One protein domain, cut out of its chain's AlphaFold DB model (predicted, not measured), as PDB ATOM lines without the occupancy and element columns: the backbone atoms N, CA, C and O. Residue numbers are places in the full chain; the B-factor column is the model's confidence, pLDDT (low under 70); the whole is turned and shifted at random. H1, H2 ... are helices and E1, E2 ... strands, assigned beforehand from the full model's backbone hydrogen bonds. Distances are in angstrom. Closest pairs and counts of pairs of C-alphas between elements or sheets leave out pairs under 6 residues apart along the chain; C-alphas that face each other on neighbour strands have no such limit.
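This is residues 52 to 208 and 223 to 241 of the 259 residues of an uncharacterized protein of Ignavibacteriales bacterium (UniProt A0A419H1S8). One twisted sheet of seven strands curls round the long helix H3, and the shorter helices H1 and H2 cover the same face, which leaves the other face without a named helix. The long hairpin of E4 and E5 reaches to one end of the elongated outline, and at the end of H3 residues 203 to 208 stick out, of which 203 to 206 belong to H3. The printed part has 176 residues, with three named helices and seven named strands in the order E1 E2 E3 E4 E5 H1 E6 H2 H3 E7. The sheet runs E1 E2 E3 E4 E5 E7 E6, all antiparallel, and the class is mixed, helices and strands. The whole is compact, with a radius of gyration of the C-alphas of 17.8 A and spans of 61 by 36 by 26 A.

E1, residues 58 to 61, E2, residues 65 to 75, E3, residues 78 to 87, E4, residues 92 to 107, and E5, residues 110 to 129, form a meander, each strand the antiparallel neighbour of the one before, and each two in turn make a hairpin. N 60 and O 67 of E1 and E2 are 2.9 A apart, within hydrogen-bond range, as are N 70 and O 82 of E2 and E3 at 2.8 A, N 83 and O 96 of E3 and E4 at 3.0 A, and N 105 and O 112 of E4 and E5 at 2.9 A. E4 bends by 64 degrees at residue 104, and E5 by 65 degrees at residue 125. H1, residues 141 to 157, is on the sheet at a height over the sheet of 7.9 A. It lies over E4 and, only just, over E5, on which 3 of its C-alphas fall, and it runs slantwise to the strands, at 47 degrees to E4 on the local plane. E6, residues 165 to 168, is an edge strand, as is E1. E7, residues 227 to 241, bends by 82 degrees at residue 232 and is the antiparallel neighbour of E5, with N 121 and O 237 2.9 A apart, and of E6, with N 166 and O 240 2.9 A apart. E5, H1 and E6 make a split strand-helix-strand unit, two strands running the same way with E7 between them in the sheet, and its crossover is left-handed. H2, residues 170 to 176, is on the same face as H1, and the two make two layers with the sheet, helices over one face. H1, with residues 151 to 155 alone, and H2 only just touch, with 3 pairs of C-alphas within 8 A, the closest those of Ile 152 and Ile 176 at 6.2 A; their lines are about perpendicular, at 80 degrees. H3, residues 181 to 206, is on that same face, and the sheet curls round it; its closest C-alphas to E7 are those of Ala 185 and Val 230, 5.5 A apart. In H1, H2 and H3 every O i to N i+4 pair is within hydrogen-bond range.

E1 begins at C-alpha 58 at (37.239, 2.127, -16.229). E2 is 31.3 A long from first to last C-alpha, E3 29.6 A, E4 43.4 A and E5 53.7 A. H1 is 24.1 A long and H3 37.5 A, while E6 and H2 are short. E7 is 34.9 A long and ends at C-alpha 241 at (14.554, 11.880, -8.948).

The C-alphas farthest apart, those of Gly 109 and His 223, are 61.0 A apart. Residues 209 to 222 are not printed, and C-alphas 208 and 223 are 19.6 A apart across the cut. The link from E5 to H1, 11 residues, is long. The mean pLDDT of the printed part is 80.1, and 36 residues are under 70, among them residues 130 to 138 and 157 to 164.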
ATOM      1  N   LEU A  52      37.852   3.154  -4.200       87.94
ATOM      2  CA  LEU A  52      37.674   2.886  -5.623       87.94
ATOM      3  C   LEU A  52      37.552   1.374  -5.874       87.94
ATOM      4  O   LEU A  52      38.329   0.571  -5.356       87.94
ATOM      5  N   ASP A  53      36.584   0.985  -6.695       87.88
ATOM      6  CA  ASP A  53      36.440  -0.369  -7.206       87.88
ATOM      7  C   ASP A  53      37.213  -0.516  -8.515       87.88
ATOM      8  O   ASP A  53      36.730  -0.141  -9.581       87.88
ATOM      9  N   ALA A  54      38.428  -1.054  -8.446       83.88
ATOM     10  CA  ALA A  54      39.264  -1.207  -9.631       83.88
ATOM     11  C   ALA A  54      38.694  -2.175 -10.686       83.88
ATOM     12  O   ALA A  54      39.091  -2.071 -11.845       83.88
ATOM     13  N   GLU A  55      37.811  -3.106 -10.306       84.00
ATOM     14  CA  GLU A  55      37.235  -4.097 -11.227       84.00
ATOM     15  C   GLU A  55      36.082  -3.496 -12.031       84.00
ATOM     16  O   GLU A  55      35.986  -3.711 -13.237       84.00
ATOM     17  N   ASN A  56      35.250  -2.691 -11.366       87.19
ATOM     18  CA  ASN A  56      34.082  -2.055 -11.978       87.19
ATOM     19  C   ASN A  56      34.362  -0.637 -12.509       87.19
ATOM     20  O   ASN A  56      33.516  -0.060 -13.187       87.19
ATOM     21  N   SER A  57      35.544  -0.076 -12.232       90.44
ATOM     22  CA  SER A  57      35.963   1.229 -12.754       90.44
ATOM     23  C   SER A  57      36.744   1.104 -14.060       90.44
ATOM     24  O   SER A  57      37.633   0.264 -14.221       90.44
ATOM     25  N   ASN A  58      36.505   2.034 -14.980       91.69
ATOM     26  CA  ASN A  58      37.239   2.127 -16.229       91.69
ATOM     27  C   ASN A  58      37.748   3.541 -16.524       91.69
ATOM     28  O   ASN A  58      37.105   4.534 -16.206       91.69
ATOM     29  N   ILE A  59      38.908   3.606 -17.176       91.75
ATOM     30  CA  ILE A  59      39.461   4.818 -17.773       91.75
ATOM     31  C   ILE A  59      40.004   4.438 -19.142       91.75
ATOM     32  O   ILE A  59      40.751   3.463 -19.260       91.75
ATOM     33  N   THR A  60      39.668   5.251 -20.135       87.94
ATOM     34  CA  THR A  60      40.240   5.227 -21.479       87.94
ATOM     35  C   THR A  60      40.882   6.587 -21.726       87.94
ATOM     36  O   THR A  60      40.266   7.614 -21.455       87.94
ATOM     37  N   TYR A  61      42.122   6.627 -22.211       86.69
ATOM     38  CA  TYR A  61      42.831   7.893 -22.391       86.69
ATOM     39  C   TYR A  61      43.707   7.912 -23.639       86.69
ATOM     40  O   TYR A  61      44.270   6.901 -24.053       86.69
ATOM     41  N   THR A  62      43.829   9.107 -24.210       88.00
ATOM     42  CA  THR A  62      44.766   9.479 -25.269       88.00
ATOM     43  C   THR A  62      45.618  10.659 -24.791       88.00
ATOM     44  O   THR A  62      45.512  11.114 -23.647       88.00
ATOM     45  N   GLN A  63      46.474  11.191 -25.666       80.44
ATOM     46  CA  GLN A  63      47.223  12.418 -25.374       80.44
ATOM     47  C   GLN A  63      46.325  13.657 -25.231       80.44
ATOM     48  O   GLN A  63      46.745  14.631 -24.614       80.44
ATOM     49  N   GLN A  64      45.098  13.614 -25.756       86.38
ATOM     50  CA  GLN A  64      44.178  14.755 -25.817       86.38
ATOM     51  C   GLN A  64      43.012  14.621 -24.832       86.38
ATOM     52  O   GLN A  64      42.529  15.618 -24.301       86.38
ATOM     53  N   LEU A  65      42.585  13.386 -24.559       92.50
ATOM     54  CA  LEU A  65      41.329  13.088 -23.877       92.50
ATOM     55  C   LEU A  65      41.522  12.039 -22.779       92.50
ATOM     56  O   LEU A  65      42.326  11.118 -22.927       92.50
ATOM     57  N   ILE A  66      40.741  12.132 -21.708       92.12
ATOM     58  CA  ILE A  66      40.533  11.046 -20.745       92.12
ATOM     59  C   ILE A  66      39.027  10.889 -20.544       92.12
ATOM     60  O   ILE A  66      38.394  11.816 -20.055       92.12
ATOM     61  N   ASP A  67      38.468   9.728 -20.872       93.31
ATOM     62  CA  ASP A  67      37.112   9.339 -20.482       93.31
ATOM     63  C   ASP A  67      37.199   8.391 -19.279       93.31
ATOM     64  O   ASP A  67      38.001   7.449 -19.271       93.31
ATOM     65  N   PHE A  68      36.378   8.617 -18.256       94.81
ATOM     66  CA  PHE A  68      36.381   7.814 -17.038       94.81
ATOM     67  C   PHE A  68      34.970   7.452 -16.576       94.81
ATOM     68  O   PHE A  68      34.036   8.239 -16.684       94.81
ATOM     69  N   ASN A  69      34.856   6.255 -16.010       95.62
ATOM     70  CA  ASN A  69      33.703   5.768 -15.267       95.62
ATOM     71  C   ASN A  69      34.244   5.131 -13.987       95.62
ATOM     72  O   ASN A  69      34.817   4.042 -14.028       95.62
ATOM     73  N   LEU A  70      34.143   5.835 -12.867       94.00
ATOM     74  CA  LEU A  70      34.679   5.411 -11.580       94.00
ATOM     75  C   LEU A  70      33.546   4.982 -10.653       94.00
ATOM     76  O   LEU A  70      32.540   5.679 -10.524       94.00
ATOM     77  N   VAL A  71      33.739   3.848  -9.987       92.75
ATOM     78  CA  VAL A  71      32.811   3.291  -9.001       92.75
ATOM     79  C   VAL A  71      33.486   3.333  -7.637       92.75
ATOM     80  O   VAL A  71      34.540   2.729  -7.443       92.75
ATOM     81  N   PHE A  72      32.882   4.035  -6.682       89.19
ATOM     82  CA  PHE A  72      33.372   4.137  -5.311       89.19
ATOM     83  C   PHE A  72      32.481   3.319  -4.374       89.19
ATOM     84  O   PHE A  72      31.314   3.649  -4.173       89.19
ATOM     85  N   ASN A  73      33.044   2.272  -3.771       86.62
ATOM     86  CA  ASN A  73      32.399   1.415  -2.778       86.62
ATOM     87  C   ASN A  73      32.845   1.820  -1.368       86.62
ATOM     88  O   ASN A  73      33.942   1.456  -0.935       86.62
ATOM     89  N   PHE A  74      32.001   2.538  -0.632       78.19
ATOM     90  CA  PHE A  74      32.318   2.966   0.738       78.19
ATOM     91  C   PHE A  74      31.967   1.879   1.762       78.19
ATOM     92  O   PHE A  74      32.786   1.522   2.608       78.19
ATOM     93  N   PHE A  75      30.769   1.307   1.632       77.19
ATOM     94  CA  PHE A  75      30.256   0.189   2.429       77.19
ATOM     95  C   PHE A  75      29.540  -0.804   1.504       77.19
ATOM     96  O   PHE A  75      29.353  -0.516   0.324       77.19
ATOM     97  N   THR A  76      29.118  -1.965   2.013       70.19
ATOM     98  CA  THR A  76      28.475  -3.023   1.203       70.19
ATOM     99  C   THR A  76      27.257  -2.560   0.401       70.19
ATOM    100  O   THR A  76      26.947  -3.181  -0.607       70.19
ATOM    101  N   THR A  77      26.584  -1.487   0.819       73.44
ATOM    102  CA  THR A  77      25.346  -0.985   0.200       73.44
ATOM    103  C   THR A  77      25.448   0.445  -0.338       73.44
ATOM    104  O   THR A  77      24.479   0.946  -0.897       73.44
ATOM    105  N   VAL A  78      26.591   1.122  -0.178       81.12
ATOM    106  CA  VAL A  78      26.736   2.550  -0.511       81.12
ATOM    107  C   VAL A  78      27.747   2.713  -1.636       81.12
ATOM    108  O   VAL A  78      28.956   2.548  -1.426       81.12
ATOM    109  N   GLN A  79      27.230   3.059  -2.816       88.69
ATOM    110  CA  GLN A  79      28.007   3.275  -4.031       88.69
ATOM    111  C   GLN A  79      27.808   4.688  -4.565       88.69
ATOM    112  O   GLN A  79      26.678   5.155  -4.678       88.69
ATOM    113  N   VAL A  80      28.909   5.336  -4.936       91.88
ATOM    114  CA  VAL A  80      28.893   6.580  -5.712       91.88
ATOM    115  C   VAL A  80      29.545   6.308  -7.057       91.88
ATOM    116  O   VAL A  80      30.611   5.692  -7.120       91.88
ATOM    117  N   PHE A  81      28.925   6.796  -8.124       95.06
ATOM    118  CA  PHE A  81      29.469   6.731  -9.475       95.06
ATOM    119  C   PHE A  81      29.951   8.117  -9.891       95.06
ATOM    120  O   PHE A  81      29.271   9.109  -9.632       95.06
ATOM    121  N   ALA A  82      31.108   8.187 -10.542       96.19
ATOM    122  CA  ALA A  82      31.590   9.396 -11.195       96.19
ATOM    123  C   ALA A  82      31.937   9.074 -12.649       96.19
ATOM    124  O   ALA A  82      32.878   8.330 -12.926       96.19
ATOM    125  N   GLU A  83      31.172   9.639 -13.571       96.94
ATOM    126  CA  GLU A  83      31.352   9.475 -15.014       96.94
ATOM    127  C   GLU A  83      31.781  10.814 -15.594       96.94
ATOM    128  O   GLU A  83      31.222  11.847 -15.227       96.94
ATOM    129  N   GLY A  84      32.761  10.839 -16.489       96.75
ATOM    130  CA  GLY A  84      33.196  12.116 -17.027       96.75
ATOM    131  C   GLY A  84      34.305  12.055 -18.054       96.75
ATOM    132  O   GLY A  84      34.775  10.993 -18.467       96.75
ATOM    133  N   ARG A  85      34.700  13.255 -18.470       96.38
ATOM    134  CA  ARG A  85      35.646  13.518 -19.544       96.38
ATOM    135  C   ARG A  85      36.566  14.674 -19.177       96.38
ATOM    136  O   ARG A  85      36.107  15.728 -18.748       96.38
ATOM    137  N   ILE A  86      37.861  14.488 -19.407       94.31
ATOM    138  CA  ILE A  86      38.888  15.527 -19.309       94.31
ATOM    139  C   ILE A  86      39.417  15.814 -20.710       94.31
ATOM    140  O   ILE A  86      39.925  14.907 -21.374       94.31
ATOM    141  N   GLN A  87      39.355  17.076 -21.131       93.00
ATOM    142  CA  GLN A  87      40.064  17.562 -22.312       93.00
ATOM    143  C   GLN A  87      41.363  18.242 -21.879       93.00
ATOM    144  O   GLN A  87      41.348  19.243 -21.165       93.00
ATOM    145  N   ARG A  88      42.506  17.687 -22.291       85.81
ATOM    146  CA  ARG A  88      43.829  18.133 -21.827       85.81
ATOM    147  C   ARG A  88      44.247  19.476 -22.422       85.81
ATOM    148  O   ARG A  88      44.833  20.277 -21.705       85.81
ATOM    149  N   GLU A  89      43.946  19.715 -23.698       86.69
ATOM    150  CA  GLU A  89      44.298  20.965 -24.392       86.69
ATOM    151  C   GLU A  89      43.484  22.151 -23.864       86.69
ATOM    152  O   GLU A  89      44.036  23.208 -23.577       86.69
ATOM    153  N   GLU A  90      42.179  21.952 -23.670       89.00
ATOM    154  CA  GLU A  90      41.276  22.969 -23.114       89.00
ATOM    155  C   GLU A  90      41.379  23.099 -21.589       89.00
ATOM    156  O   GLU A  90      40.792  24.012 -21.010       89.00
ATOM    157  N   GLN A  91      42.078  22.163 -20.939       90.94
ATOM    158  CA  GLN A  91      42.120  21.998 -19.485       90.94
ATOM    159  C   GLN A  91      40.716  22.035 -18.855       90.94
ATOM    160  O   GLN A  91      40.467  22.702 -17.847       90.94
ATOM    161  N   SER A  92      39.785  21.310 -19.479       94.19
ATOM    162  CA  SER A  92      38.378  21.264 -19.088       94.19
ATOM    163  C   SER A  92      37.986  19.879 -18.572       94.19
ATOM    164  O   SER A  92      38.476  18.848 -19.041       94.19
ATOM    165  N   LEU A  93      37.119  19.858 -17.562       95.19
ATOM    166  CA  LEU A  93      36.542  18.665 -16.953       95.19
ATOM    167  C   LEU A  93      35.021  18.766 -17.016       95.19
ATOM    168  O   LEU A  93      34.442  19.735 -16.525       95.19
ATOM    169  N   GLU A  94      34.387  17.731 -17.550       96.50
ATOM    170  CA  GLU A  94      32.949  17.497 -17.456       96.50
ATOM    171  C   GLU A  94      32.721  16.217 -16.653       96.50
ATOM    172  O   GLU A  94      33.341  15.190 -16.929       96.50
ATOM    173  N   VAL A  95      31.863  16.268 -15.635       96.94
ATOM    174  CA  VAL A  95      31.597  15.122 -14.757       96.94
ATOM    175  C   VAL A  95      30.145  15.068 -14.315       96.94
ATOM    176  O   VAL A  95      29.495  16.092 -14.114       96.94
ATOM    177  N   ILE A  96      29.659  13.849 -14.113       96.44
ATOM    178  CA  ILE A  96      28.389  13.526 -13.487       96.44
ATOM    179  C   ILE A  96      28.665  12.614 -12.291       96.44
ATOM    180  O   ILE A  96      29.147  11.491 -12.456       96.44
ATOM    181  N   PHE A  97      28.337  13.086 -11.092       95.19
ATOM    182  CA  PHE A  97      28.266  12.253  -9.894       95.19
ATOM    183  C   PHE A  97      26.861  11.683  -9.761       95.19
ATOM    184  O   PHE A  97      25.894  12.436  -9.856       95.19
ATOM    185  N   LYS A  98      26.743  10.377  -9.514       95.12
ATOM    186  CA  LYS A  98      25.461   9.701  -9.289       95.12
ATOM    187  C   LYS A  98      25.480   8.957  -7.963       95.12
ATOM    188  O   LYS A  98      26.443   8.247  -7.660       95.12
ATOM    189  N   TYR A  99      24.408   9.099  -7.196       93.75
ATOM    190  CA  TYR A  99      24.250   8.441  -5.904       93.75
ATOM    191  C   TYR A  99      22.805   7.995  -5.700       93.75
ATOM    192  O   TYR A  99      21.894   8.821  -5.674       93.75
ATOM    193  N   SER A 100      22.604   6.685  -5.564       91.12
ATOM    194  CA  SER A 100      21.298   6.116  -5.238       91.12
ATOM    195  C   SER A 100      21.145   5.987  -3.728       91.12
ATOM    196  O   SER A 100      22.056   5.509  -3.048       91.12
ATOM    197  N   PHE A 101      19.991   6.385  -3.203       88.88
ATOM    198  CA  PHE A 101      19.702   6.338  -1.773       88.88
ATOM    199  C   PHE A 101      18.224   6.045  -1.516       88.88
ATOM    200  O   PHE A 101      17.380   6.276  -2.376       88.88
ATOM    201  N   GLN A 102      17.923   5.542  -0.319       87.69
ATOM    202  CA  GLN A 102      16.553   5.292   0.121       87.69
ATOM    203  C   GLN A 102      16.140   6.345   1.145       87.69
ATOM    204  O   GLN A 102      16.943   6.717   2.010       87.69
ATOM    205  N   ARG A 103      14.890   6.801   1.080       85.25
ATOM    206  CA  ARG A 103      14.295   7.657   2.112       85.25
ATOM    207  C   ARG A 103      12.915   7.169   2.493       85.25
ATOM    208  O   ARG A 103      12.140   6.723   1.656       85.25
ATOM    209  N   GLU A 104      12.645   7.277   3.783       82.25
ATOM    210  CA  GLU A 104      11.312   7.133   4.339       82.25
ATOM    211  C   GLU A 104      10.560   8.450   4.116       82.25
ATOM    212  O   GLU A 104      11.053   9.516   4.483       82.25
ATOM    213  N   ILE A 105       9.405   8.366   3.461       81.19
ATOM    214  CA  ILE A 105       8.504   9.489   3.201       81.19
ATOM    215  C   ILE A 105       7.107   9.155   3.718       81.19
ATOM    216  O   ILE A 105       6.720   7.986   3.773       81.19
ATOM    217  N   GLU A 106       6.343  10.183   4.075       75.69
ATOM    218  CA  GLU A 106       4.951  10.021   4.485       75.69
ATOM    219  C   GLU A 106       4.028  10.152   3.262       75.69
ATOM    220  O   GLU A 106       3.910  11.218   2.664       75.69
ATOM    221  N   GLU A 107       3.370   9.056   2.880       73.81
ATOM    222  CA  GLU A 107       2.333   9.011   1.841       73.81
ATOM    223  C   GLU A 107       1.021   8.534   2.478       73.81
ATOM    224  O   GLU A 107       0.979   7.486   3.123       73.81
ATOM    225  N   ASP A 108      -0.064   9.299   2.318       74.81
ATOM    226  CA  ASP A 108      -1.398   8.963   2.846       74.81
ATOM    227  C   ASP A 108      -1.413   8.608   4.354       74.81
ATOM    228  O   ASP A 108      -2.142   7.715   4.800       74.81
ATOM    229  N   GLY A 109      -0.583   9.293   5.152       73.38
ATOM    230  CA  GLY A 109      -0.440   9.059   6.596       73.38
ATOM    231  C   GLY A 109       0.295   7.761   6.955       73.38
ATOM    232  O   GLY A 109       0.180   7.270   8.081       73.38
ATOM    233  N   LYS A 110       1.012   7.161   5.997       78.62
ATOM    234  CA  LYS A 110       1.855   5.980   6.193       78.62
ATOM    235  C   LYS A 110       3.292   6.279   5.798       78.62
ATOM    236  O   LYS A 110       3.552   6.878   4.761       78.62
ATOM    237  N   SER A 111       4.217   5.757   6.591       81.44
ATOM    238  CA  SER A 111       5.631   5.738   6.239       81.44
ATOM    239  C   SER A 111       5.905   4.702   5.156       81.44
ATOM    240  O   SER A 111       5.616   3.515   5.340       81.44
ATOM    241  N   VAL A 112       6.472   5.142   4.036       84.75
ATOM    242  CA  VAL A 112       6.881   4.291   2.916       84.75
ATOM    243  C   VAL A 112       8.336   4.593   2.578       84.75
ATOM    244  O   VAL A 112       8.733   5.750   2.474       84.75
ATOM    245  N   VAL A 113       9.146   3.551   2.390       85.62
ATOM    246  CA  VAL A 113      10.526   3.698   1.910       85.62
ATOM    247  C   VAL A 113      10.508   3.744   0.384       85.62
ATOM    248  O   VAL A 113       9.967   2.836  -0.244       85.62
ATOM    249  N   LYS A 114      11.094   4.787  -0.205       86.12
ATOM    250  CA  LYS A 114      11.261   4.939  -1.657       86.12
ATOM    251  C   LYS A 114      12.733   5.061  -2.023       86.12
ATOM    252  O   LYS A 114      13.544   5.560  -1.236       86.12
ATOM    253  N   ASP A 115      13.041   4.654  -3.247       90.06
ATOM    254  CA  ASP A 115      14.358   4.801  -3.853       90.06
ATOM    255  C   ASP A 115      14.465   6.122  -4.624       90.06
ATOM    256  O   ASP A 115      13.542   6.533  -5.329       90.06
ATOM    257  N   PHE A 116      15.621   6.769  -4.527       90.00
ATOM    258  CA  PHE A 116      15.936   8.024  -5.197       90.00
ATOM    259  C   PHE A 116      17.305   7.948  -5.869       90.00
ATOM    260  O   PHE A 116      18.206   7.240  -5.412       90.00
ATOM    261  N   LEU A 117      17.476   8.723  -6.938       91.81
ATOM    262  CA  LEU A 117      18.757   8.980  -7.580       91.81
ATOM    263  C   LEU A 117      19.079  10.470  -7.516       91.81
ATOM    264  O   LEU A 117      18.336  11.296  -8.043       91.81
ATOM    265  N   PHE A 118      20.220  10.782  -6.916       92.31
ATOM    266  CA  PHE A 118      20.869  12.082  -6.994       92.31
ATOM    267  C   PHE A 118      21.847  12.111  -8.173       92.31
ATOM    268  O   PHE A 118      22.662  11.196  -8.320       92.31
ATOM    269  N   GLU A 119      21.806  13.177  -8.973       94.00
ATOM    270  CA  GLU A 119      22.783  13.493 -10.014       94.00
ATOM    271  C   GLU A 119      23.333  14.916  -9.822       94.00
ATOM    272  O   GLU A 119      22.575  15.883  -9.812       94.00
ATOM    273  N   LEU A 120      24.659  15.059  -9.735       92.19
ATOM    274  CA  LEU A 120      25.363  16.347  -9.785       92.19
ATOM    275  C   LEU A 120      26.222  16.397 -11.046       92.19
ATOM    276  O   LEU A 120      27.239  15.708 -11.149       92.19
ATOM    277  N   LYS A 121      25.810  17.226 -12.002       93.75
ATOM    278  CA  LYS A 121      26.504  17.464 -13.273       93.75
ATOM    279  C   LYS A 121      27.344  18.723 -13.129       93.75
ATOM    280  O   LYS A 121      26.829  19.727 -12.653       93.75
ATOM    281  N   MET A 122      28.612  18.690 -13.522       92.75
ATOM    282  CA  MET A 122      29.522  19.832 -13.418       92.75
ATOM    283  C   MET A 122      30.408  19.968 -14.648       92.75
ATOM    284  O   MET A 122      30.862  18.973 -15.215       92.75
ATOM    285  N   LYS A 123      30.716  21.220 -14.984       92.69
ATOM    286  CA  LYS A 123      31.768  21.602 -15.923       92.69
ATOM    287  C   LYS A 123      32.723  22.580 -15.251       92.69
ATOM    288  O   LYS A 123      32.288  23.548 -14.624       92.69
ATOM    289  N   ALA A 124      34.021  22.333 -15.369       91.94
ATOM    290  CA  ALA A 124      35.049  23.126 -14.708       91.94
ATOM    291  C   ALA A 124      36.314  23.261 -15.558       91.94
ATOM    292  O   ALA A 124      36.670  22.359 -16.313       91.94
ATOM    293  N   GLY A 125      37.015  24.378 -15.368       90.06
ATOM    294  CA  GLY A 125      38.394  24.551 -15.814       90.06
ATOM    295  C   GLY A 125      39.361  24.146 -14.702       90.06
ATOM    296  O   GLY A 125      39.094  24.383 -13.518       90.06
ATOM    297  N   PHE A 126      40.488  23.546 -15.067       89.19
ATOM    298  CA  PHE A 126      41.554  23.188 -14.132       89.19
ATOM    299  C   PHE A 126      42.924  23.585 -14.685       89.19
ATOM    300  O   PHE A 126      43.054  23.950 -15.842       89.19
ATOM    301  N   GLU A 127      43.948  23.532 -13.845       85.69
ATOM    302  CA  GLU A 127      45.339  23.737 -14.233       85.69
ATOM    303  C   GLU A 127      46.221  22.659 -13.593       85.69
ATOM    304  O   GLU A 127      45.895  22.104 -12.535       85.69
ATOM    305  N   GLU A 128      47.336  22.343 -14.247       77.69
ATOM    306  CA  GLU A 128      48.392  21.527 -13.654       77.69
ATOM    307  C   GLU A 128      49.233  22.411 -12.720       77.69
ATOM    308  O   GLU A 128      49.622  23.519 -13.080       77.69
ATOM    309  N   THR A 129      49.493  21.927 -11.511       70.25
ATOM    310  CA  THR A 129      50.170  22.652 -10.429       70.25
ATOM    311  C   THR A 129      51.311  21.829  -9.845       70.25
ATOM    312  O   THR A 129      51.333  20.597  -9.945       70.25
ATOM    313  N   VAL A 130      52.257  22.517  -9.202       61.81
ATOM    314  CA  VAL A 130      53.391  21.889  -8.516       61.81
ATOM    315  C   VAL A 130      53.015  21.610  -7.045       61.81
ATOM    316  O   VAL A 130      52.519  22.519  -6.374       61.81
ATOM    317  N   PRO A 131      53.290  20.403  -6.499       55.22
ATOM    318  CA  PRO A 131      52.882  19.963  -5.151       55.22
ATOM    319  C   PRO A 131      53.266  20.846  -3.958       55.22
ATOM    320  O   PRO A 131      52.804  20.607  -2.841       55.22
ATOM    321  N   GLU A 132      54.181  21.797  -4.142       52.91
ATOM    322  CA  GLU A 132      54.721  22.630  -3.064       52.91
ATOM    323  C   GLU A 132      54.027  23.996  -2.946       52.91
ATOM    324  O   GLU A 132      54.186  24.660  -1.923       52.91
ATOM    325  N   GLU A 133      53.209  24.404  -3.925       49.09
ATOM    326  CA  GLU A 133      52.615  25.749  -3.941       49.09
ATOM    327  C   GLU A 133      51.281  25.853  -3.186       49.09
ATOM    328  O   GLU A 133      50.961  26.914  -2.647       49.09
ATOM    329  N   LYS A 134      50.493  24.772  -3.100       49.78
ATOM    330  CA  LYS A 134      49.171  24.785  -2.449       49.78
ATOM    331  C   LYS A 134      48.910  23.460  -1.730       49.78
ATOM    332  O   LYS A 134      48.739  22.427  -2.363       49.78
ATOM    333  N   LYS A 135      48.808  23.476  -0.394       54.78
ATOM    334  CA  LYS A 135      48.182  22.358   0.333       54.78
ATOM    335  C   LYS A 135      46.689  22.382   0.031       54.78
ATOM    336  O   LYS A 135      45.952  23.160   0.625       54.78
ATOM    337  N   VAL A 136      46.268  21.553  -0.913       58.25
ATOM    338  CA  VAL A 136      44.862  21.427  -1.285       58.25
ATOM    339  C   VAL A 136      44.147  20.538  -0.267       58.25
ATOM    340  O   VAL A 136      44.512  19.375  -0.078       58.25
ATOM    341  N   GLU A 137      43.136  21.086   0.404       63.22
ATOM    342  CA  GLU A 137      42.216  20.287   1.213       63.22
ATOM    343  C   GLU A 137      41.359  19.414   0.295       63.22
ATOM    344  O   GLU A 137      40.730  19.908  -0.638       63.22
ATOM    345  N   LYS A 138      41.349  18.105   0.547       68.38
ATOM    346  CA  LYS A 138      40.521  17.149  -0.195       68.38
ATOM    347  C   LYS A 138      39.168  17.006   0.481       68.38
ATOM    348  O   LYS A 138      39.106  16.957   1.707       68.38
ATOM    349  N   GLU A 139      38.125  16.889  -0.327       77.50
ATOM    350  CA  GLU A 139      36.759  16.644   0.130       77.50
ATOM    351  C   GLU A 139      36.433  15.153  -0.022       77.50
ATOM    352  O   GLU A 139      36.778  14.538  -1.037       77.50
ATOM    353  N   ASP A 140      35.786  14.548   0.978       81.00
ATOM    354  CA  ASP A 140      35.317  13.165   0.853       81.00
ATOM    355  C   ASP A 140      34.051  13.150  -0.012       81.00
ATOM    356  O   ASP A 140      33.020  13.708   0.367       81.00
ATOM    357  N   ILE A 141      34.149  12.513  -1.184       82.69
ATOM    358  CA  ILE A 141      33.094  12.495  -2.206       82.69
ATOM    359  C   ILE A 141      31.747  12.046  -1.617       82.69
ATOM    360  O   ILE A 141      30.720  12.644  -1.935       82.69
ATOM    361  N   LEU A 142      31.728  11.021  -0.753       83.25
ATOM    362  CA  LEU A 142      30.473  10.533  -0.177       83.25
ATOM    363  C   LEU A 142      29.910  11.524   0.832       83.25
ATOM    364  O   LEU A 142      28.723  11.832   0.763       83.25
ATOM    365  N   ASN A 143      30.741  12.019   1.753       83.38
ATOM    366  CA  ASN A 143      30.280  12.943   2.791       83.38
ATOM    367  C   ASN A 143      29.685  14.210   2.173       83.38
ATOM    368  O   ASN A 143      28.632  14.671   2.614       83.38
ATOM    369  N   PHE A 144      30.326  14.731   1.124       85.12
ATOM    370  CA  PHE A 144      29.815  15.867   0.372       85.12
ATOM    371  C   PHE A 144      28.440  15.568  -0.234       85.12
ATOM    372  O   PHE A 144      27.481  16.293   0.030       85.12
ATOM    373  N   ILE A 145      28.322  14.479  -1.005       85.69
ATOM    374  CA  ILE A 145      27.067  14.121  -1.679       85.69
ATOM    375  C   ILE A 145      25.952  13.868  -0.660       85.69
ATOM    376  O   ILE A 145      24.846  14.361  -0.841       85.69
ATOM    377  N   GLN A 146      26.230  13.149   0.430       84.38
ATOM    378  CA  GLN A 146      25.233  12.873   1.465       84.38
ATOM    379  C   GLN A 146      24.758  14.144   2.163       84.38
ATOM    380  O   GLN A 146      23.560  14.287   2.385       84.38
ATOM    381  N   ARG A 147      25.661  15.081   2.482       86.06
ATOM    382  CA  ARG A 147      25.276  16.376   3.060       86.06
ATOM    383  C   ARG A 147      24.335  17.128   2.122       86.06
ATOM    384  O   ARG A 147      23.257  17.518   2.548       86.06
ATOM    385  N   VAL A 148      24.716  17.253   0.851       84.06
ATOM    386  CA  VAL A 148      23.913  17.935  -0.175       84.06
ATOM    387  C   VAL A 148      22.546  17.268  -0.344       84.06
ATOM    388  O   VAL A 148      21.528  17.950  -0.348       84.06
ATOM    389  N   VAL A 149      22.504  15.936  -0.443       85.31
ATOM    390  CA  VAL A 149      21.249  15.178  -0.550       85.31
ATOM    391  C   VAL A 149      20.346  15.438   0.649       85.31
ATOM    392  O   VAL A 149      19.157  15.660   0.451       85.31
ATOM    393  N   ASN A 150      20.887  15.428   1.867       84.12
ATOM    394  CA  ASN A 150      20.098  15.659   3.077       84.12
ATOM    395  C   ASN A 150      19.515  17.070   3.092       84.12
ATOM    396  O   ASN A 150      18.317  17.221   3.278       84.12
ATOM    397  N   GLU A 151      20.337  18.086   2.832       82.50
ATOM    398  CA  GLU A 151      19.894  19.483   2.871       82.50
ATOM    399  C   GLU A 151      18.832  19.784   1.808       82.50
ATOM    400  O   GLU A 151      17.834  20.446   2.098       82.50
ATOM    401  N   ILE A 152      18.990  19.232   0.600       80.56
ATOM    402  CA  ILE A 152      17.966  19.324  -0.443       80.56
ATOM    403  C   ILE A 152      16.694  18.614   0.009       80.56
ATOM    404  O   ILE A 152      15.617  19.204  -0.013       80.56
ATOM    405  N   PHE A 153      16.798  17.349   0.411       76.31
ATOM    406  CA  PHE A 153      15.625  16.541   0.722       76.31
ATOM    407  C   PHE A 153      14.825  17.135   1.887       76.31
ATOM    408  O   PHE A 153      13.609  17.269   1.770       76.31
ATOM    409  N   ASP A 154      15.497  17.567   2.955       76.19
ATOM    410  CA  ASP A 154      14.870  18.183   4.128       76.19
ATOM    411  C   ASP A 154      14.138  19.486   3.753       76.19
ATOM    412  O   ASP A 154      13.012  19.708   4.192       76.19
ATOM    413  N   THR A 155      14.711  20.302   2.859       74.88
ATOM    414  CA  THR A 155      14.090  21.558   2.391       74.88
ATOM    415  C   THR A 155      12.773  21.328   1.642       74.88
ATOM    416  O   THR A 155      11.829  22.111   1.770       74.88
ATOM    417  N   PHE A 156      12.681  20.263   0.841       70.62
ATOM    418  CA  PHE A 156      11.485  19.992   0.034       70.62
ATOM    419  C   PHE A 156      10.448  19.107   0.744       70.62
ATOM    420  O   PHE A 156       9.263  19.189   0.409       70.62
ATOM    421  N   ASN A 157      10.857  18.304   1.730       63.78
ATOM    422  CA  ASN A 157       9.969  17.392   2.456       63.78
ATOM    423  C   ASN A 157       9.040  18.109   3.460       63.78
ATOM    424  O   ASN A 157       7.941  17.628   3.723       63.78
ATOM    425  N   ASP A 158       9.406  19.304   3.941       57.81
ATOM    426  CA  ASP A 158       8.575  20.108   4.858       57.81
ATOM    427  C   ASP A 158       7.234  20.584   4.245       57.81
ATOM    428  O   ASP A 158       6.358  21.081   4.953       57.81
ATOM    429  N   ASN A 159       7.020  20.409   2.933       51.25
ATOM    430  CA  ASN A 159       5.888  20.988   2.199       51.25
ATOM    431  C   ASN A 159       4.753  20.014   1.820       51.25
ATOM    432  O   ASN A 159       3.917  20.364   0.981       51.25
ATOM    433  N   SER A 160       4.652  18.823   2.429       47.06
ATOM    434  CA  SER A 160       3.545  17.849   2.230       47.06
ATOM    435  C   SER A 160       3.308  17.378   0.781       47.06
ATOM    436  O   SER A 160       2.258  16.822   0.457       47.06
ATOM    437  N   LYS A 161       4.276  17.603  -0.115       53.69
ATOM    438  CA  LYS A 161       4.239  17.167  -1.516       53.69
ATOM    439  C   LYS A 161       5.269  16.067  -1.722       53.69
ATOM    440  O   LYS A 161       6.439  16.254  -1.405       53.69
ATOM    441  N   THR A 162       4.838  14.947  -2.292       57.97
ATOM    442  CA  THR A 162       5.705  13.823  -2.643       57.97
ATOM    443  C   THR A 162       6.777  14.275  -3.636       57.97
ATOM    444  O   THR A 162       6.469  14.813  -4.704       57.97
ATOM    445  N   LEU A 163       8.047  14.089  -3.275       64.75
ATOM    446  CA  LEU A 163       9.181  14.507  -4.093       64.75
ATOM    447  C   LEU A 163       9.353  13.568  -5.297       64.75
ATOM    448  O   LEU A 163       9.960  12.513  -5.167       64.75
ATOM    449  N   HIS A 164       8.849  13.936  -6.474       66.56
ATOM    450  CA  HIS A 164       9.065  13.134  -7.688       66.56
ATOM    451  C   HIS A 164      10.366  13.501  -8.406       66.56
ATOM    452  O   HIS A 164      11.214  12.640  -8.643       66.56
ATOM    453  N   THR A 165      10.550  14.785  -8.707       73.25
ATOM    454  CA  THR A 165      11.786  15.320  -9.285       73.25
ATOM    455  C   THR A 165      12.030  16.723  -8.750       73.25
ATOM    456  O   THR A 165      11.122  17.553  -8.755       73.25
ATOM    457  N   VAL A 166      13.266  16.999  -8.345       74.62
ATOM    458  CA  VAL A 166      13.765  18.351  -8.081       74.62
ATOM    459  C   VAL A 166      14.930  18.612  -9.010       74.62
ATOM    460  O   VAL A 166      15.863  17.814  -9.053       74.62
ATOM    461  N   ILE A 167      14.880  19.736  -9.720       76.44
ATOM    462  CA  ILE A 167      16.021  20.287 -10.447       76.44
ATOM    463  C   ILE A 167      16.360  21.601  -9.760       76.44
ATOM    464  O   ILE A 167      15.508  22.484  -9.688       76.44
ATOM    465  N   ILE A 168      17.578  21.699  -9.241       71.56
ATOM    466  CA  ILE A 168      18.060  22.886  -8.540       71.56
ATOM    467  C   ILE A 168      19.040  23.592  -9.458       71.56
ATOM    468  O   ILE A 168      19.999  22.981  -9.954       71.56
ATOM    469  N   ASP A 169      18.769  24.868  -9.708       69.62
ATOM    470  CA  ASP A 169      19.698  25.720 -10.425       69.62
ATOM    471  C   ASP A 169      20.840  26.187  -9.511       69.62
ATOM    472  O   ASP A 169      21.002  25.756  -8.370       69.62
ATOM    473  N   LYS A 170      21.725  27.014 -10.054       69.38
ATOM    474  CA  LYS A 170      22.930  27.423  -9.343       69.38
ATOM    475  C   LYS A 170      22.639  28.297  -8.123       69.38
ATOM    476  O   LYS A 170      23.330  28.144  -7.116       69.38
ATOM    477  N   ASP A 171      21.697  29.226  -8.251       67.81
ATOM    478  CA  ASP A 171      21.455  30.236  -7.225       67.81
ATOM    479  C   ASP A 171      20.728  29.580  -6.040       67.81
ATOM    480  O   ASP A 171      21.152  29.743  -4.895       67.81
ATOM    481  N   ASP A 172      19.765  28.701  -6.330       64.81
ATOM    482  CA  ASP A 172      19.064  27.899  -5.324       64.81
ATOM    483  C   ASP A 172      19.995  26.885  -4.633       64.81
ATOM    484  O   ASP A 172      19.856  26.598  -3.445       64.81
ATOM    485  N   PHE A 173      20.985  26.331  -5.342       71.19
ATOM    486  CA  PHE A 173      21.911  25.358  -4.756       71.19
ATOM    487  C   PHE A 173      22.845  25.975  -3.716       71.19
ATOM    488  O   PHE A 173      23.076  25.364  -2.673       71.19
ATOM    489  N   GLU A 174      23.402  27.160  -3.988       70.75
ATOM    490  CA  GLU A 174      24.281  27.840  -3.027       70.75
ATOM    491  C   GLU A 174      23.509  28.189  -1.734       70.75
ATOM    492  O   GLU A 174      24.076  28.101  -0.640       70.75
ATOM    493  N   GLU A 175      22.212  28.505  -1.846       63.62
ATOM    494  CA  GLU A 175      21.319  28.777  -0.714       63.62
ATOM    495  C   GLU A 175      20.933  27.503   0.061       63.62
ATOM    496  O   GLU A 175      21.068  27.463   1.287       63.62
ATOM    497  N   ILE A 176      20.504  26.449  -0.643       61.88
ATOM    498  CA  ILE A 176      19.984  25.207  -0.045       61.88
ATOM    499  C   ILE A 176      21.110  24.348   0.530       61.88
ATOM    500  O   ILE A 176      21.034  23.919   1.678       61.88
ATOM    501  N   ALA A 177      22.161  24.108  -0.256       62.31
ATOM    502  CA  ALA A 177      23.228  23.179   0.104       62.31
ATOM    503  C   ALA A 177      24.300  23.811   1.010       62.31
ATOM    504  O   ALA A 177      25.328  23.179   1.276       62.31
ATOM    505  N   LYS A 178      24.142  25.099   1.372       65.69
ATOM    506  CA  LYS A 178      25.127  25.920   2.111       65.69
ATOM    507  C   LYS A 178      26.563  25.710   1.616       65.69
ATOM    508  O   LYS A 178      27.529  25.795   2.376       65.69
ATOM    509  N   THR A 179      26.685  25.398   0.330       64.94
ATOM    510  CA  THR A 179      27.879  24.857  -0.303       64.94
ATOM    511  C   THR A 179      28.359  25.894  -1.296       64.94
ATOM    512  O   THR A 179      27.634  26.291  -2.204       64.94
ATOM    513  N   GLY A 180      29.605  26.333  -1.135       68.38
ATOM    514  CA  GLY A 180      30.216  27.312  -2.028       68.38
ATOM    515  C   GLY A 180      31.032  26.674  -3.153       68.38
ATOM    516  O   GLY A 180      31.453  25.518  -3.084       68.38
ATOM    517  N   LYS A 181      31.395  27.490  -4.151       72.25
ATOM    518  CA  LYS A 181      32.316  27.114  -5.247       72.25
ATOM    519  C   LYS A 181      33.627  26.471  -4.773       72.25
ATOM    520  O   LYS A 181      34.207  25.674  -5.502       72.25
ATOM    521  N   GLY A 182      34.095  26.804  -3.567       76.44
ATOM    522  CA  GLY A 182      35.301  26.218  -2.976       76.44
ATOM    523  C   GLY A 182      35.163  24.730  -2.638       76.44
ATOM    524  O   GLY A 182      36.086  23.962  -2.878       76.44
ATOM    525  N   GLU A 183      34.011  24.292  -2.131       80.44
ATOM    526  CA  GLU A 183      33.753  22.874  -1.840       80.44
ATOM    527  C   GLU A 183      33.607  22.050  -3.118       80.44
ATOM    528  O   GLU A 183      34.230  20.997  -3.240       80.44
ATOM    529  N   LEU A 184      32.895  22.579  -4.120       84.50
ATOM    530  CA  LEU A 184      32.820  21.961  -5.448       84.50
ATOM    531  C   LEU A 184      34.211  21.832  -6.088       84.50
ATOM    532  O   LEU A 184      34.542  20.793  -6.657       84.50
ATOM    533  N   ALA A 185      35.065  22.850  -5.945       82.69
ATOM    534  CA  ALA A 185      36.446  22.783  -6.411       82.69
ATOM    535  C   ALA A 185      37.253  21.688  -5.686       82.69
ATOM    536  O   ALA A 185      37.944  20.919  -6.355       82.69
ATOM    537  N   ARG A 186      37.124  21.558  -4.356       84.69
ATOM    538  CA  ARG A 186      37.790  20.501  -3.564       84.69
ATOM    539  C   ARG A 186      37.314  19.095  -3.941       84.69
ATOM    540  O   ARG A 186      38.129  18.170  -4.038       84.69
ATOM    541  N   LEU A 187      36.018  18.930  -4.216       89.00
ATOM    542  CA  LEU A 187      35.435  17.683  -4.719       89.00
ATOM    543  C   LEU A 187      36.052  17.289  -6.069       89.00
ATOM    544  O   LEU A 187      36.556  16.176  -6.234       89.00
ATOM    545  N   LEU A 188      36.067  18.221  -7.023       89.56
ATOM    546  CA  LEU A 188      36.627  18.006  -8.357       89.56
ATOM    547  C   LEU A 188      38.145  17.763  -8.330       89.56
ATOM    548  O   LEU A 188      38.637  16.898  -9.051       89.56
ATOM    549  N   GLN A 189      38.894  18.454  -7.465       86.94
ATOM    550  CA  GLN A 189      40.323  18.191  -7.245       86.94
ATOM    551  C   GLN A 189      40.563  16.769  -6.719       86.94
ATOM    552  O   GLN A 189      41.477  16.077  -7.175       86.94
ATOM    553  N   SER A 190      39.718  16.301  -5.795       87.19
ATOM    554  CA  SER A 190      39.790  14.937  -5.253       87.19
ATOM    555  C   SER A 190      39.501  13.888  -6.336       87.19
ATOM    556  O   SER A 190      40.207  12.877  -6.435       87.19
ATOM    557  N   LEU A 191      38.533  14.164  -7.215       91.81
ATOM    558  CA  LEU A 191      38.242  13.326  -8.376       91.81
ATOM    559  C   LEU A 191      39.405  13.289  -9.375       91.81
ATOM    560  O   LEU A 191      39.818  12.200  -9.764       91.81
ATOM    561  N   LEU A 192      39.962  14.442  -9.763       90.00
ATOM    562  CA  LEU A 192      41.112  14.511 -10.673       90.00
ATOM    563  C   LEU A 192      42.282  13.685 -10.126       90.00
ATOM    564  O   LEU A 192      42.834  12.847 -10.840       90.00
ATOM    565  N   GLY A 193      42.599  13.838  -8.836       85.56
ATOM    566  CA  GLY A 193      43.610  13.021  -8.164       85.56
ATOM    567  C   GLY A 193      43.333  11.520  -8.280       85.56
ATOM    568  O   GLY A 193      44.242  10.749  -8.577       85.56
ATOM    569  N   THR A 194      42.075  11.104  -8.122       88.62
ATOM    570  CA  THR A 194      41.659   9.702  -8.285       88.62
ATOM    571  C   THR A 194      41.850   9.213  -9.721       88.62
ATOM    572  O   THR A 194      42.446   8.157  -9.926       88.62
ATOM    573  N   VAL A 195      41.391   9.980 -10.718       89.38
ATOM    574  CA  VAL A 195      41.490   9.635 -12.148       89.38
ATOM    575  C   VAL A 195      42.949   9.398 -12.540       89.38
ATOM    576  O   VAL A 195      43.287   8.340 -13.077       89.38
ATOM    577  N   PHE A 196      43.840  10.337 -12.220       87.88
ATOM    578  CA  PHE A 196      45.253  10.220 -12.580       87.88
ATOM    579  C   PHE A 196      45.977   9.115 -11.803       87.88
ATOM    580  O   PHE A 196      46.754   8.366 -12.400       87.88
ATOM    581  N   SER A 197      45.697   8.940 -10.508       84.06
ATOM    582  CA  SER A 197      46.241   7.806  -9.750       84.06
ATOM    583  C   SER A 197      45.740   6.461 -10.295       84.06
ATOM    584  O   SER A 197      46.486   5.482 -10.284       84.06
ATOM    585  N   PHE A 198      44.510   6.391 -10.821       87.00
ATOM    586  CA  PHE A 198      43.959   5.146 -11.361       87.00
ATOM    587  C   PHE A 198      44.554   4.795 -12.730       87.00
ATOM    588  O   PHE A 198      44.814   3.619 -12.992       87.00
ATOM    589  N   ILE A 199      44.872   5.795 -13.563       86.25
ATOM    590  CA  ILE A 199      45.676   5.602 -14.785       86.25
ATOM    591  C   ILE A 199      47.021   4.958 -14.432       86.25
ATOM    592  O   ILE A 199      47.337   3.886 -14.948       86.25
ATOM    593  N   LYS A 200      47.767   5.550 -13.488       81.69
ATOM    594  CA  LYS A 200      49.059   5.009 -13.031       81.69
ATOM    595  C   LYS A 200      48.927   3.574 -12.519       81.69
ATOM    596  O   LYS A 200      49.736   2.711 -12.855       81.69
ATOM    597  N   TYR A 201      47.889   3.296 -11.728       81.44
ATOM    598  CA  TYR A 201      47.601   1.952 -11.231       81.44
ATOM    599  C   TYR A 201      47.380   0.941 -12.370       81.44
ATOM    600  O   TYR A 201      47.976  -0.140 -12.351       81.44
ATOM    601  N   LYS A 202      46.578   1.288 -13.390       78.62
ATOM    602  CA  LYS A 202      46.360   0.427 -14.564       78.62
ATOM    603  C   LYS A 202      47.648   0.187 -15.349       78.62
ATOM    604  O   LYS A 202      47.919  -0.949 -15.731       78.62
ATOM    605  N   GLU A 203      48.470   1.214 -15.549       79.06
ATOM    606  CA  GLU A 203      49.759   1.084 -16.240       79.06
ATOM    607  C   GLU A 203      50.728   0.153 -15.499       79.06
ATOM    608  O   GLU A 203      51.395  -0.671 -16.129       79.06
ATOM    609  N   MET A 204      50.787   0.237 -14.165       71.00
ATOM    610  CA  MET A 204      51.621  -0.656 -13.354       71.00
ATOM    611  C   MET A 204      51.162  -2.118 -13.439       71.00
ATOM    612  O   MET A 204      52.009  -3.005 -13.528       71.00
ATOM    613  N   ASN A 205      49.849  -2.369 -13.452       68.69
ATOM    614  CA  ASN A 205      49.292  -3.725 -13.502       68.69
ATOM    615  C   ASN A 205      49.291  -4.341 -14.909       68.69
ATOM    616  O   ASN A 205      49.443  -5.553 -15.049       68.69
ATOM    617  N   ASN A 206      49.176  -3.538 -15.968       64.25
ATOM    618  CA  ASN A 206      49.281  -4.037 -17.343       64.25
ATOM    619  C   ASN A 206      50.715  -4.450 -17.708       64.25
ATOM    620  O   ASN A 206      50.909  -5.321 -18.554       64.25
ATOM    621  N   LYS A 207      51.729  -3.871 -17.051       52.72
ATOM    622  CA  LYS A 207      53.135  -4.281 -17.204       52.72
ATOM    623  C   LYS A 207      53.460  -5.610 -16.501       52.72
ATOM    624  O   LYS A 207      54.517  -6.177 -16.762       52.72
ATOM    625  N   SER A 208      52.573  -6.131 -15.647       41.94
ATOM    626  CA  SER A 208      52.728  -7.431 -14.981       41.94
ATOM    627  C   SER A 208      51.967  -8.551 -15.705       41.94
ATOM    628  O   SER A 208      50.918  -8.995 -15.250       41.94
ATOM    629  N   HIS A 223      58.163  10.555 -12.949       42.62
ATOM    630  CA  HIS A 223      57.176  11.544 -13.322       42.62
ATOM    631  C   HIS A 223      57.019  12.437 -12.104       42.62
ATOM    632  O   HIS A 223      56.497  11.987 -11.086       42.62
ATOM    633  N   GLU A 224      57.492  13.683 -12.203       45.62
ATOM    634  CA  GLU A 224      57.173  14.719 -11.222       45.62
ATOM    635  C   GLU A 224      55.697  14.591 -10.844       45.62
ATOM    636  O   GLU A 224      54.835  14.445 -11.715       45.62
ATOM    637  N   ALA A 225      55.409  14.537  -9.542       51.00
ATOM    638  CA  ALA A 225      54.051  14.369  -9.060       51.00
ATOM    639  C   ALA A 225      53.209  15.569  -9.514       51.00
ATOM    640  O   ALA A 225      53.213  16.613  -8.874       51.00
ATOM    641  N   LYS A 226      52.509  15.423 -10.638       62.62
ATOM    642  CA  LYS A 226      51.579  16.425 -11.152       62.62
ATOM    643  C   LYS A 226      50.390  16.505 -10.203       62.62
ATOM    644  O   LYS A 226      49.729  15.490  -9.960       62.62
ATOM    645  N   GLU A 227      50.133  17.683  -9.650       67.81
ATOM    646  CA  GLU A 227      48.896  17.974  -8.928       67.81
ATOM    647  C   GLU A 227      47.986  18.815  -9.819       67.81
ATOM    648  O   GLU A 227      48.449  19.522 -10.709       67.81
ATOM    649  N   TYR A 228      46.677  18.725  -9.613       74.25
ATOM    650  CA  TYR A 228      45.702  19.432 -10.434       74.25
ATOM    651  C   TYR A 228      44.839  20.306  -9.543       74.25
ATOM    652  O   TYR A 228      44.292  19.829  -8.546       74.25
ATOM    653  N   SER A 229      44.705  21.577  -9.912       78.31
ATOM    654  CA  SER A 229      43.866  22.530  -9.200       78.31
ATOM    655  C   SER A 229      42.725  22.987 -10.089       78.31
ATOM    656  O   SER A 229      42.938  23.444 -11.206       78.31
ATOM    657  N   VAL A 230      41.501  22.916  -9.578       81.31
ATOM    658  CA  VAL A 230      40.340  23.510 -10.244       81.31
ATOM    659  C   VAL A 230      40.456  25.027 -10.140       81.31
ATOM    660  O   VAL A 230      40.628  25.564  -9.046       81.31
ATOM    661  N   THR A 231      40.399  25.715 -11.279       81.81
ATOM    662  CA  THR A 231      40.554  27.175 -11.368       81.81
ATOM    663  C   THR A 231      39.206  27.879 -11.384       81.81
ATOM    664  O   THR A 231      39.065  28.965 -10.822       81.81
ATOM    665  N   ARG A 232      38.190  27.255 -11.993       81.12
ATOM    666  CA  ARG A 232      36.822  27.780 -12.049       81.12
ATOM    667  C   ARG A 232      35.789  26.672 -12.218       81.12
ATOM    668  O   ARG A 232      36.021  25.708 -12.940       81.12
ATOM    669  N   ILE A 233      34.617  26.877 -11.626       84.75
ATOM    670  CA  ILE A 233      33.402  26.117 -11.937       84.75
ATOM    671  C   ILE A 233      32.636  26.903 -13.003       84.75
ATOM    672  O   ILE A 233      32.261  28.052 -12.761       84.75
ATOM    673  N   GLU A 234      32.451  26.317 -14.184       86.62
ATOM    674  CA  GLU A 234      31.780  26.956 -15.323       86.62
ATOM    675  C   GLU A 234      30.264  26.805 -15.220       86.62
ATOM    676  O   GLU A 234      29.529  27.783 -15.354       86.62
ATOM    677  N   SER A 235      29.799  25.593 -14.921       86.31
ATOM    678  CA  SER A 235      28.390  25.299 -14.683       86.31
ATOM    679  C   SER A 235      28.230  24.081 -13.783       86.31
ATOM    680  O   SER A 235      29.122  23.233 -13.688       86.31
ATOM    681  N   PHE A 236      27.077  23.990 -13.128       85.44
ATOM    682  CA  PHE A 236      26.634  22.767 -12.487       85.44
ATOM    683  C   PHE A 236      25.106  22.678 -12.478       85.44
ATOM    684  O   PHE A 236      24.415  23.684 -12.635       85.44
ATOM    685  N   THR A 237      24.578  21.470 -12.327       86.75
ATOM    686  CA  THR A 237      23.142  21.205 -12.188       86.75
ATOM    687  C   THR A 237      22.953  20.034 -11.244       86.75
ATOM    688  O   THR A 237      23.680  19.041 -11.350       86.75
ATOM    689  N   VAL A 238      21.979  20.150 -10.345       86.81
ATOM    690  CA  VAL A 238      21.627  19.091  -9.402       86.81
ATOM    691  C   VAL A 238      20.217  18.605  -9.668       86.81
ATOM    692  O   VAL A 238      19.294  19.400  -9.829       86.81
ATOM    693  N   GLU A 239      20.065  17.289  -9.702       88.12
ATOM    694  CA  GLU A 239      18.790  16.615  -9.885       88.12
ATOM    695  C   GLU A 239      18.620  15.538  -8.811       88.12
ATOM    696  O   GLU A 239      19.521  14.732  -8.586       88.12
ATOM    697  N   ILE A 240      17.457  15.499  -8.160       88.06
ATOM    698  CA  ILE A 240      17.016  14.348  -7.365       88.06
ATOM    699  C   ILE A 240      15.737  13.827  -7.995       88.06
ATOM    700  O   ILE A 240      14.764  14.570  -8.111       88.06
ATOM    701  N   LYS A 241      15.729  12.552  -8.384       89.69
ATOM    702  CA  LYS A 241      14.554  11.880  -8.948       89.69
ATOM    703  C   LYS A 241      14.201  10.634  -8.156       89.69
ATOM    704  O   LYS A 241      15.082   9.847  -7.816       89.69
TER     705      LYS A 241